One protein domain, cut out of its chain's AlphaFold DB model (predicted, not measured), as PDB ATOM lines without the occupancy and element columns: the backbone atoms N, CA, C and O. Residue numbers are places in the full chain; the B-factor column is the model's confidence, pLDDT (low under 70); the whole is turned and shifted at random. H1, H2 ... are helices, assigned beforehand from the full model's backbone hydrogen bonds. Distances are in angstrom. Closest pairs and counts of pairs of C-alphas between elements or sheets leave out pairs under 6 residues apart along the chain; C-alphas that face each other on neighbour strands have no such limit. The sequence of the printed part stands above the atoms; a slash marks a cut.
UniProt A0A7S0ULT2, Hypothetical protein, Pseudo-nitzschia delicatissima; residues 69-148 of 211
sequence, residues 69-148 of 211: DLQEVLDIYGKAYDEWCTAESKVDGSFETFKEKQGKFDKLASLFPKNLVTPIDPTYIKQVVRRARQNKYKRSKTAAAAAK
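What this domain is: This is residues 69 to 148 of the 211 residues of the protein "Hypothetical protein" of Pseudo-nitzschia delicatissima (UniProt A0A7S0ULT2). Two helices, H1 and H2, run side by side in opposite directions as a loose pair, and a longer helix, H3, crosses H1 nearly at a right angle with its first half while its far part, residues 134 to 148, sticks out as a free arm. H2 ends beside the beginning of H3, where the two make a corner, and two more stretches, residues 89 to 96, of which 96 belongs to H2, and residues 113 to 119 in the link from H2 to H3, also stand free of the body. The printed part has 80 residues with three named helices, H1, H2 and H3 in that order, and no named strand; the class is all helix. The whole is loose, with a radius of gyration of the C-alphas of 15.1 A, and its outline is flat, spanning 47 by 37 by 19 A.

How they stand to each other: H1, residues 69 to 88, and H2, residues 96 to 109, are close but not clearly touching; their closest C-alphas, those of Trp 84 and Lys 101, are 7.7 A apart. They run opposite ways at a shallow tilt of 21 degrees. H3, residues 122 to 148, is close to H1 but not clearly touching it, and the closest C-alphas of the two, those of Gly 78 and Val 129, are 6.0 A apart. The lines of H1 and H3 are about perpendicular, at 73 degrees. H2 and H3 touch, H2 with residues 105 to 109 alone and H3 with residues 122 to 125 alone; their closest C-alphas, those of Ala 109 and Pro 122, are 5.7 A apart. The lines of H2 and H3 are only just about perpendicular, at 73 degrees. In H1 and H3 every O i to N i+4 pair is within hydrogen-bond range; in H2, 8 of 10 are.

Where its parts are: H1 runs from Asp 69, C-alpha at (237.601, 127.487, 301.977), to Glu 88, 28.4 A from first to last C-alpha. H2 runs from Glu 96, C-alpha at (252.640, 104.509, 314.820), to Ala 109, 21.4 A. H3, the longest helix with 27 residues, runs from Pro 122 to Lys 148, C-alpha at (275.089, 130.765, 291.749), 39.0 A.

The domain as a whole: The two C-alphas farthest apart, those of Asn 115 and Lys 148, are 47.7 A apart. Without the stretches that stand free, the body has 50 residues and spans 26 by 21 by 19 A. The printed part has no cut. The link from H1 to H2 is short, with 7 residues; the link from H2 to H3, residues 110 to 121, is long. The mean pLDDT of the printed part is 72.2, and 26 residues are under 70, among them residues 85 to 103 and 116 to 118.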
ATOM      1  N   ASP A  69     237.494 128.357 300.803       74.94
ATOM      2  CA  ASP A  69     237.601 127.487 301.977       74.94
ATOM      3  C   ASP A  69     238.260 126.143 301.631       74.94
ATOM      4  O   ASP A  69     239.094 125.627 302.368       74.94
ATOM      5  N   LEU A  70     237.950 125.589 300.457       73.19
ATOM      6  CA  LEU A  70     238.517 124.321 300.012       73.19
ATOM      7  C   LEU A  70     239.960 124.466 299.506       73.19
ATOM      8  O   LEU A  70     240.746 123.527 299.612       73.19
ATOM      9  N   GLN A  71     240.326 125.637 298.979       78.88
ATOM     10  CA  GLN A  71     241.719 125.953 298.653       78.88
ATOM     11  C   GLN A  71     242.563 126.067 299.926       78.88
ATOM     12  O   GLN A  71     243.645 125.496 299.985       78.88
ATOM     13  N   GLU A  72     242.043 126.724 300.964       81.12
ATOM     14  CA  GLU A  72     242.710 126.828 302.268       81.12
ATOM     15  C   GLU A  72     242.884 125.449 302.915       81.12
ATOM     16  O   GLU A  72     243.963 125.123 303.413       81.12
ATOM     17  N   VAL A  73     241.867 124.588 302.815       79.44
ATOM     18  CA  VAL A  73     241.962 123.186 303.238       79.44
ATOM     19  C   VAL A  73     243.031 122.425 302.445       79.44
ATOM     20  O   VAL A  73     243.799 121.679 303.047       79.44
ATOM     21  N   LEU A  74     243.128 122.621 301.124       77.00
ATOM     22  CA  LEU A  74     244.169 122.003 300.290       77.00
ATOM     23  C   LEU A  74     245.581 122.498 300.625       77.00
ATOM     24  O   LEU A  74     246.524 121.711 300.566       77.00
ATOM     25  N   ASP A  75     245.735 123.764 301.004       77.31
ATOM     26  CA  ASP A  75     247.018 124.326 301.428       77.31
ATOM     27  C   ASP A  75     247.449 123.791 302.800       77.31
ATOM     28  O   ASP A  75     248.601 123.390 302.978       77.31
ATOM     29  N   ILE A  76     246.525 123.727 303.768       80.75
ATOM     30  CA  ILE A  76     246.761 123.071 305.068       80.75
ATOM     31  C   ILE A  76     247.146 121.606 304.844       80.75
ATOM     32  O   ILE A  76     248.084 121.089 305.450       80.75
ATOM     33  N   TYR A  77     246.448 120.954 303.923       72.44
ATOM     34  CA  TYR A  77     246.699 119.583 303.526       72.44
ATOM     35  C   TYR A  77     248.088 119.398 302.878       72.44
ATOM     36  O   TYR A  77     248.815 118.471 303.243       72.44
ATOM     37  N   GLY A  78     248.507 120.305 301.993       76.94
ATOM     38  CA  GLY A  78     249.851 120.308 301.415       76.94
ATOM     39  C   GLY A  78     250.946 120.431 302.479       76.94
ATOM     40  O   GLY A  78     251.937 119.707 302.417       76.94
ATOM     41  N   LYS A  79     250.736 121.272 303.502       77.62
ATOM     42  CA  LYS A  79     251.661 121.413 304.644       77.62
ATOM     43  C   LYS A  79     251.745 120.140 305.487       77.62
ATOM     44  O   LYS A  79     252.843 119.667 305.757       77.62
ATOM     45  N   ALA A  80     250.604 119.554 305.853       74.50
ATOM     46  CA  ALA A  80     250.566 118.324 306.647       74.50
ATOM     47  C   ALA A  80     251.223 117.132 305.925       74.50
ATOM     48  O   ALA A  80     251.811 116.258 306.563       74.50
ATOM     49  N   TYR A  81     251.140 117.090 304.593       69.62
ATOM     50  CA  TYR A  81     251.833 116.084 303.794       69.62
ATOM     51  C   TYR A  81     253.334 116.366 303.653       69.62
ATOM     52  O   TYR A  81     254.128 115.433 303.730       69.62
ATOM     53  N   ASP A  82     253.742 117.628 303.478       69.56
ATOM     54  CA  ASP A  82     255.162 118.005 303.507       69.56
ATOM     55  C   ASP A  82     255.791 117.575 304.848       69.56
ATOM     56  O   ASP A  82     256.848 116.946 304.857       69.56
ATOM     57  N   GLU A  83     255.094 117.798 305.967       74.69
ATOM     58  CA  GLU A  83     255.491 117.287 307.284       74.69
ATOM     59  C   GLU A  83     255.566 115.755 307.337       74.69
ATOM     60  O   GLU A  83     256.459 115.220 307.990       74.69
ATOM     61  N   TRP A  84     254.649 115.040 306.673       70.94
ATOM     62  CA  TRP A  84     254.703 113.579 306.570       70.94
ATOM     63  C   TRP A  84     255.943 113.119 305.801       70.94
ATOM     64  O   TRP A  84     256.658 112.266 306.308       70.94
ATOM     65  N   CYS A  85     256.257 113.713 304.647       65.81
ATOM     66  CA  CYS A  85     257.463 113.368 303.891       65.81
ATOM     67  C   CYS A  85     258.750 113.689 304.667       65.81
ATOM     68  O   CYS A  85     259.702 112.919 304.608       65.81
ATOM     69  N   THR A  86     258.796 114.817 305.386       69.94
ATOM     70  CA  THR A  86     259.945 115.170 306.233       69.94
ATOM     71  C   THR A  86     260.067 114.247 307.443       69.94
ATOM     72  O   THR A  86     261.178 113.956 307.875       69.94
ATOM     73  N   ALA A  87     258.948 113.788 308.008       66.25
ATOM     74  CA  ALA A  87     258.960 112.794 309.073       66.25
ATOM     75  C   ALA A  87     259.383 111.419 308.541       66.25
ATOM     76  O   ALA A  87     260.231 110.795 309.152       66.25
ATOM     77  N   GLU A  88     258.873 110.979 307.389       61.91
ATOM     78  CA  GLU A  88     259.248 109.720 306.732       61.91
ATOM     79  C   GLU A  88     260.753 109.673 306.437       61.91
ATOM     80  O   GLU A  88     261.406 108.702 306.789       61.91
ATOM     81  N   SER A  89     261.340 110.757 305.916       62.47
ATOM     82  CA  SER A  89     262.792 110.828 305.695       62.47
ATOM     83  C   SER A  89     263.625 110.866 306.981       62.47
ATOM     84  O   SER A  89     264.829 110.662 306.927       62.47
ATOM     85  N   LYS A  90     263.015 111.195 308.128       67.06
ATOM     86  CA  LYS A  90     263.673 111.219 309.448       67.06
ATOM     87  C   LYS A  90     263.423 109.944 310.255       67.06
ATOM     88  O   LYS A  90     264.116 109.704 311.237       67.06
ATOM     89  N   VAL A  91     262.396 109.178 309.896       58.62
ATOM     90  CA  VAL A  91     261.841 108.075 310.680       58.62
ATOM     91  C   VAL A  91     261.904 106.805 309.841       58.62
ATOM     92  O   VAL A  91     260.891 106.224 309.467       58.62
ATOM     93  N   ASP A  92     263.114 106.301 309.649       53.84
ATOM     94  CA  ASP A  92     263.349 104.877 309.404       53.84
ATOM     95  C   ASP A  92     263.127 104.067 310.709       53.84
ATOM     96  O   ASP A  92     263.984 103.297 311.135       53.84
ATOM     97  N   GLY A  93     261.981 104.235 311.404       52.97
ATOM     98  CA  GLY A  93     261.747 103.440 312.625       52.97
ATOM     99  C   GLY A  93     260.470 103.564 313.470       52.97
ATOM    100  O   GLY A  93     260.336 102.785 314.406       52.97
ATOM    101  N   SER A  94     259.505 104.457 313.221       55.09
ATOM    102  CA  SER A  94     258.285 104.538 314.060       55.09
ATOM    103  C   SER A  94     256.993 104.585 313.238       55.09
ATOM    104  O   SER A  94     256.553 105.626 312.754       55.09
ATOM    105  N   PHE A  95     256.371 103.412 313.104       55.50
ATOM    106  CA  PHE A  95     255.188 103.112 312.284       55.50
ATOM    107  C   PHE A  95     253.859 103.662 312.852       55.50
ATOM    108  O   PHE A  95     252.815 103.607 312.201       55.50
ATOM    109  N   GLU A  96     253.866 104.185 314.077       60.50
ATOM    110  CA  GLU A  96     252.640 104.509 314.820       60.50
ATOM    111  C   GLU A  96     252.124 105.923 314.509       60.50
ATOM    112  O   GLU A  96     250.933 106.123 314.266       60.50
ATOM    113  N   THR A  97     253.036 106.886 314.346       59.59
ATOM    114  CA  THR A  97     252.712 108.254 313.890       59.59
ATOM    115  C   THR A  97     252.201 108.293 312.440       59.59
ATOM    116  O   THR A  97     251.468 109.204 312.043       59.59
ATOM    117  N   PHE A  98     252.540 107.266 311.655       57.03
ATOM    118  CA  PHE A  98     252.158 107.097 310.254       57.03
ATOM    119  C   PHE A  98     250.652 106.846 310.078       57.03
ATOM    120  O   PHE A  98     249.990 107.532 309.292       57.03
ATOM    121  N   LYS A  99     250.074 105.911 310.847       66.38
ATOM    122  CA  LYS A  99     248.645 105.560 310.742       66.38
ATOM    123  C   LYS A  99     247.727 106.705 311.160       66.38
ATOM    124  O   LYS A  99     246.695 106.933 310.529       66.38
ATOM    125  N   GLU A 100     248.110 107.453 312.192       65.94
ATOM    126  CA  GLU A 100     247.294 108.549 312.712       65.94
ATOM    127  C   GLU A 100     247.183 109.708 311.707       65.94
ATOM    128  O   GLU A 100     246.106 110.282 311.517       65.94
ATOM    129  N   LYS A 101     248.275 110.025 310.998       64.00
ATOM    130  CA  LYS A 101     248.277 111.072 309.966       64.00
ATOM    131  C   LYS A 101     247.621 110.609 308.657       64.00
ATOM    132  O   LYS A 101     246.912 111.405 308.043       64.00
ATOM    133  N   GLN A 102     247.741 109.333 308.272       65.38
ATOM    134  CA  GLN A 102     247.004 108.778 307.124       65.38
ATOM    135  C   GLN A 102     245.483 108.782 307.357       65.38
ATOM    136  O   GLN A 102     244.724 109.147 306.463       65.38
ATOM    137  N   GLY A 103     245.027 108.508 308.582       69.31
ATOM    138  CA  GLY A 103     243.607 108.615 308.934       69.31
ATOM    139  C   GLY A 103     243.036 110.034 308.785       69.31
ATOM    140  O   GLY A 103     241.849 110.195 308.506       69.31
ATOM    141  N   LYS A 104     243.860 111.084 308.921       70.06
ATOM    142  CA  LYS A 104     243.446 112.478 308.653       70.06
ATOM    143  C   LYS A 104     243.253 112.737 307.153       70.06
ATOM    144  O   LYS A 104     242.395 113.531 306.775       70.06
ATOM    145  N   PHE A 105     243.997 112.024 306.312       65.12
ATOM    146  CA  PHE A 105     243.937 112.101 304.854       65.12
ATOM    147  C   PHE A 105     242.623 111.545 304.300       65.12
ATOM    148  O   PHE A 105     241.946 112.198 303.506       65.12
ATOM    149  N   ASP A 106     242.236 110.360 304.765       72.44
ATOM    150  CA  ASP A 106     241.011 109.701 304.309       72.44
ATOM    151  C   ASP A 106     239.760 110.454 304.791       72.44
ATOM    152  O   ASP A 106     238.774 110.577 304.060       72.44
ATOM    153  N   LYS A 107     239.826 111.068 305.983       76.56
ATOM    154  CA  LYS A 107     238.777 111.968 306.488       76.56
ATOM    155  C   LYS A 107     238.621 113.216 305.616       76.56
ATOM    156  O   LYS A 107     237.498 113.632 305.353       76.56
ATOM    157  N   LEU A 108     239.717 113.785 305.119       69.38
ATOM    158  CA  LEU A 108     239.688 114.949 304.230       69.38
ATOM    159  C   LEU A 108     239.067 114.643 302.870       69.38
ATOM    160  O   LEU A 108     238.263 115.438 302.392       69.38
ATOM    161  N   ALA A 109     239.360 113.481 302.282       72.00
ATOM    162  CA  ALA A 109     238.743 113.059 301.021       72.00
ATOM    163  C   ALA A 109     237.206 113.005 301.113       72.00
ATOM    164  O   ALA A 109     236.515 113.274 300.132       72.00
ATOM    165  N   SER A 110     236.661 112.729 302.303       78.12
ATOM    166  CA  SER A 110     235.213 112.684 302.535       78.12
ATOM    167  C   SER A 110     234.525 114.058 302.577       78.12
ATOM    168  O   SER A 110     233.310 114.127 302.402       78.12
ATOM    169  N   LEU A 111     235.285 115.146 302.768       76.12
ATOM    170  CA  LEU A 111     234.767 116.520 302.816       76.12
ATOM    171  C   LEU A 111     234.563 117.132 301.423       76.12
ATOM    172  O   LEU A 111     233.927 118.178 301.295       76.12
ATOM    173  N   PHE A 112     235.098 116.504 300.374       71.56
ATOM    174  CA  PHE A 112     234.983 117.034 299.022       71.56
ATOM    175  C   PHE A 112     233.614 116.706 298.407       71.56
ATOM    176  O   PHE A 112     233.130 115.573 298.512       71.56
ATOM    177  N   PRO A 113     232.977 117.668 297.714       75.81
ATOM    178  CA  PRO A 113     231.752 117.409 296.973       75.81
ATOM    179  C   PRO A 113     231.977 116.320 295.920       75.81
ATOM    180  O   PRO A 113     232.901 116.404 295.117       75.81
ATOM    181  N   LYS A 114     231.095 115.317 295.869       72.31
ATOM    182  CA  LYS A 114     231.176 114.235 294.868       72.31
ATOM    183  C   LYS A 114     230.738 114.673 293.465       72.31
ATOM    184  O   LYS A 114     231.025 113.988 292.492       72.31
ATOM    185  N   ASN A 115     230.085 115.831 293.361       71.81
ATOM    186  CA  ASN A 115     229.557 116.397 292.114       71.81
ATOM    187  C   ASN A 115     230.599 117.252 291.367       71.81
ATOM    188  O   ASN A 115     230.259 118.286 290.792       71.81
ATOM    189  N   LEU A 116     231.875 116.872 291.428       66.88
ATOM    190  CA  LEU A 116     232.951 117.537 290.695       66.88
ATOM    191  C   LEU A 116     233.167 116.832 289.354       66.88
ATOM    192  O   LEU A 116     233.060 115.611 289.270       66.88
ATOM    193  N   VAL A 117     233.500 117.598 288.308       66.50
ATOM    194  CA  VAL A 117     233.788 117.054 286.963       66.50
ATOM    195  C   VAL A 117     234.950 116.061 287.021       66.50
ATOM    196  O   VAL A 117     234.918 115.017 286.374       66.50
ATOM    197  N   THR A 118     235.961 116.369 287.835       63.62
ATOM    198  CA  THR A 118     237.003 115.421 288.225       63.62
ATOM    199  C   THR A 118     236.766 114.972 289.665       63.62
ATOM    200  O   THR A 118     236.830 115.821 290.561       63.62
ATOM    201  N   PRO A 119     236.515 113.676 289.917       70.44
ATOM    202  CA  PRO A 119     236.337 113.172 291.270       70.44
ATOM    203  C   PRO A 119     237.626 113.380 292.068       70.44
ATOM    204  O   PRO A 119     238.712 113.006 291.629       70.44
ATOM    205  N   ILE A 120     237.498 114.004 293.237       74.50
ATOM    206  CA  ILE A 120     238.609 114.184 294.169       74.50
ATOM    207  C   ILE A 120     238.654 112.940 295.053       74.50
ATOM    208  O   ILE A 120     237.949 112.845 296.054       74.50
ATOM    209  N   ASP A 121     239.452 111.960 294.643       77.56
ATOM    210  CA  ASP A 121     239.745 110.760 295.421       77.56
ATOM    211  C   ASP A 121     241.068 110.928 296.207       77.56
ATOM    212  O   ASP A 121     241.873 111.823 295.914       77.56
ATOM    213  N   PRO A 122     241.338 110.087 297.226       73.88
ATOM    214  CA  PRO A 122     242.591 110.152 297.982       73.88
ATOM    215  C   PRO A 122     243.824 110.058 297.069       73.88
ATOM    216  O   PRO A 122     244.858 110.673 297.324       73.88
ATOM    217  N   THR A 123     243.711 109.310 295.975       77.00
ATOM    218  CA  THR A 123     244.754 109.113 294.965       77.00
ATOM    219  C   THR A 123     245.080 110.401 294.205       77.00
ATOM    220  O   THR A 123     246.254 110.756 294.071       77.00
ATOM    221  N   TYR A 124     244.065 111.142 293.764       77.31
ATOM    222  CA  TYR A 124     244.183 112.442 293.111       77.31
ATOM    223  C   TYR A 124     244.802 113.467 294.049       77.31
ATOM    224  O   TYR A 124     245.739 114.167 293.669       77.31
ATOM    225  N   ILE A 125     244.347 113.498 295.301       75.12
ATOM    226  CA  ILE A 125     244.890 114.373 296.338       75.12
ATOM    227  C   ILE A 125     246.408 114.111 296.524       75.12
ATOM    228  O   ILE A 125     247.210 115.048 296.452       75.12
ATOM    229  N   LYS A 126     246.833 112.838 296.635       75.94
ATOM    230  CA  LYS A 126     248.264 112.455 296.679       75.94
ATOM    231  C   LYS A 126     249.020 112.927 295.433       75.94
ATOM    232  O   LYS A 126     250.154 113.403 295.521       75.94
ATOM    233  N   GLN A 127     248.407 112.812 294.256       77.19
ATOM    234  CA  GLN A 127     249.027 113.205 292.993       77.19
ATOM    235  C   GLN A 127     249.204 114.726 292.870       77.19
ATOM    236  O   GLN A 127     250.251 115.178 292.395       77.19
ATOM    237  N   VAL A 128     248.214 115.512 293.304       75.25
ATOM    238  CA  VAL A 128     248.269 116.980 293.330       75.25
ATOM    239  C   VAL A 128     249.425 117.446 294.206       75.25
ATOM    240  O   VAL A 128     250.241 118.252 293.757       75.25
ATOM    241  N   VAL A 129     249.575 116.878 295.403       73.75
ATOM    242  CA  VAL A 129     250.681 117.249 296.295       73.75
ATOM    243  C   VAL A 129     252.023 116.802 295.752       73.75
ATOM    244  O   VAL A 129     252.978 117.579 295.759       73.75
ATOM    245  N   ARG A 130     252.105 115.602 295.164       77.94
ATOM    246  CA  ARG A 130     253.332 115.164 294.488       77.94
ATOM    247  C   ARG A 130     253.758 116.152 293.398       77.94
ATOM    248  O   ARG A 130     254.940 116.474 293.289       77.94
ATOM    249  N   ARG A 131     252.808 116.663 292.606       76.56
ATOM    250  CA  ARG A 131     253.072 117.702 291.596       76.56
ATOM    251  C   ARG A 131     253.486 119.029 292.236       76.56
ATOM    252  O   ARG A 131     254.435 119.645 291.755       76.56
ATOM    253  N   ALA A 132     252.834 119.453 293.318       75.81
ATOM    254  CA  ALA A 132     253.203 120.663 294.055       75.81
ATOM    255  C   ALA A 132     254.650 120.591 294.575       75.81
ATOM    256  O   ALA A 132     255.418 121.529 294.362       75.81
ATOM    257  N   ARG A 133     255.066 119.443 295.126       72.00
ATOM    258  CA  ARG A 133     256.449 119.179 295.559       72.00
ATOM    259  C   ARG A 133     257.437 119.251 294.403       72.00
ATOM    260  O   ARG A 133     258.446 119.943 294.497       72.00
ATOM    261  N   GLN A 134     257.139 118.575 293.293       78.12
ATOM    262  CA  GLN A 134     257.985 118.635 292.099       78.12
ATOM    263  C   GLN A 134     258.136 120.074 291.590       78.12
ATOM    264  O   GLN A 134     259.228 120.475 291.193       78.12
ATOM    265  N   ASN A 135     257.071 120.873 291.644       82.88
ATOM    266  CA  ASN A 135     257.115 122.279 291.258       82.88
ATOM    267  C   ASN A 135     257.925 123.130 292.247       82.88
ATOM    268  O   ASN A 135     258.731 123.946 291.803       82.88
ATOM    269  N   LYS A 136     257.762 122.925 293.560       81.81
ATOM    270  CA  LYS A 136     258.547 123.600 294.608       81.81
ATOM    271  C   LYS A 136     260.038 123.301 294.455       81.81
ATOM    272  O   LYS A 136     260.828 124.233 294.399       81.81
ATOM    273  N   TYR A 137     260.398 122.031 294.270       78.69
ATOM    274  CA  TYR A 137     261.778 121.605 294.029       78.69
ATOM    275  C   TYR A 137     262.361 122.195 292.734       78.69
ATOM    276  O   TYR A 137     263.489 122.675 292.708       78.69
ATOM    277  N   LYS A 138     261.587 122.227 291.639       84.69
ATOM    278  CA  LYS A 138     262.026 122.878 290.391       84.69
ATOM    279  C   LYS A 138     262.260 124.379 290.578       84.69
ATOM    280  O   LYS A 138     263.231 124.909 290.038       84.69
ATOM    281  N   ARG A 139     261.399 125.060 291.341       80.50
ATOM    282  CA  ARG A 139     261.543 126.489 291.665       80.50
ATOM    283  C   ARG A 139     262.754 126.753 292.556       80.50
ATOM    284  O   ARG A 139     263.516 127.660 292.256       80.50
ATOM    285  N   SER A 140     262.979 125.950 293.595       80.31
ATOM    286  CA  SER A 140     264.157 126.111 294.454       80.31
ATOM    287  C   SER A 140     265.456 125.818 293.700       80.31
ATOM    288  O   SER A 140     266.405 126.583 293.819       80.31
ATOM    289  N   LYS A 141     265.491 124.788 292.843       86.19
ATOM    290  CA  LYS A 141     266.668 124.470 292.017       86.19
ATOM    291  C   LYS A 141     266.993 125.571 291.006       86.19
ATOM    292  O   LYS A 141     268.159 125.891 290.803       86.19
ATOM    293  N   THR A 142     265.977 126.156 290.373       80.31
ATOM    294  CA  THR A 142     266.170 127.281 289.440       80.31
ATOM    295  C   THR A 142     266.578 128.563 290.163       80.31
ATOM    296  O   THR A 142     267.459 129.256 289.665       80.31
ATOM    297  N   ALA A 143     266.027 128.836 291.349       80.25
ATOM    298  CA  ALA A 143     266.452 129.956 292.189       80.25
ATOM    299  C   ALA A 143     267.905 129.799 292.670       80.25
ATOM    300  O   ALA A 143     268.693 130.728 292.541       80.25
ATOM    301  N   ALA A 144     268.298 128.608 293.129       77.50
ATOM    302  CA  ALA A 144     269.672 128.321 293.536       77.50
ATOM    303  C   ALA A 144     270.663 128.404 292.359       77.50
ATOM    304  O   ALA A 144     271.771 128.913 292.511       77.50
ATOM    305  N   ALA A 145     270.269 127.950 291.164       75.75
ATOM    306  CA  ALA A 145     271.085 128.084 289.957       75.75
ATOM    307  C   ALA A 145     271.206 129.541 289.471       75.75
ATOM    308  O   ALA A 145     272.222 129.896 288.880       75.75
ATOM    309  N   ALA A 146     270.188 130.376 289.705       77.69
ATOM    310  CA  ALA A 146     270.247 131.810 289.434       77.69
ATOM    311  C   ALA A 146     271.181 132.524 290.425       77.69
ATOM    312  O   ALA A 146     272.078 133.236 289.990       77.69
ATOM    313  N   ALA A 147     271.062 132.232 291.725       75.44
ATOM    314  CA  ALA A 147     271.940 132.790 292.755       75.44
ATOM    315  C   ALA A 147     273.422 132.437 292.516       75.44
ATOM    316  O   ALA A 147     274.285 133.303 292.596       75.44
ATOM    317  N   LYS A 148     273.722 131.192 292.110       73.38
ATOM    318  CA  LYS A 148     275.089 130.765 291.749       73.38
ATOM    319  C   LYS A 148     275.648 131.425 290.480       73.38
ATOM    320  O   LYS A 148     276.855 131.409 290.277       73.38
TER     321      LYS A 148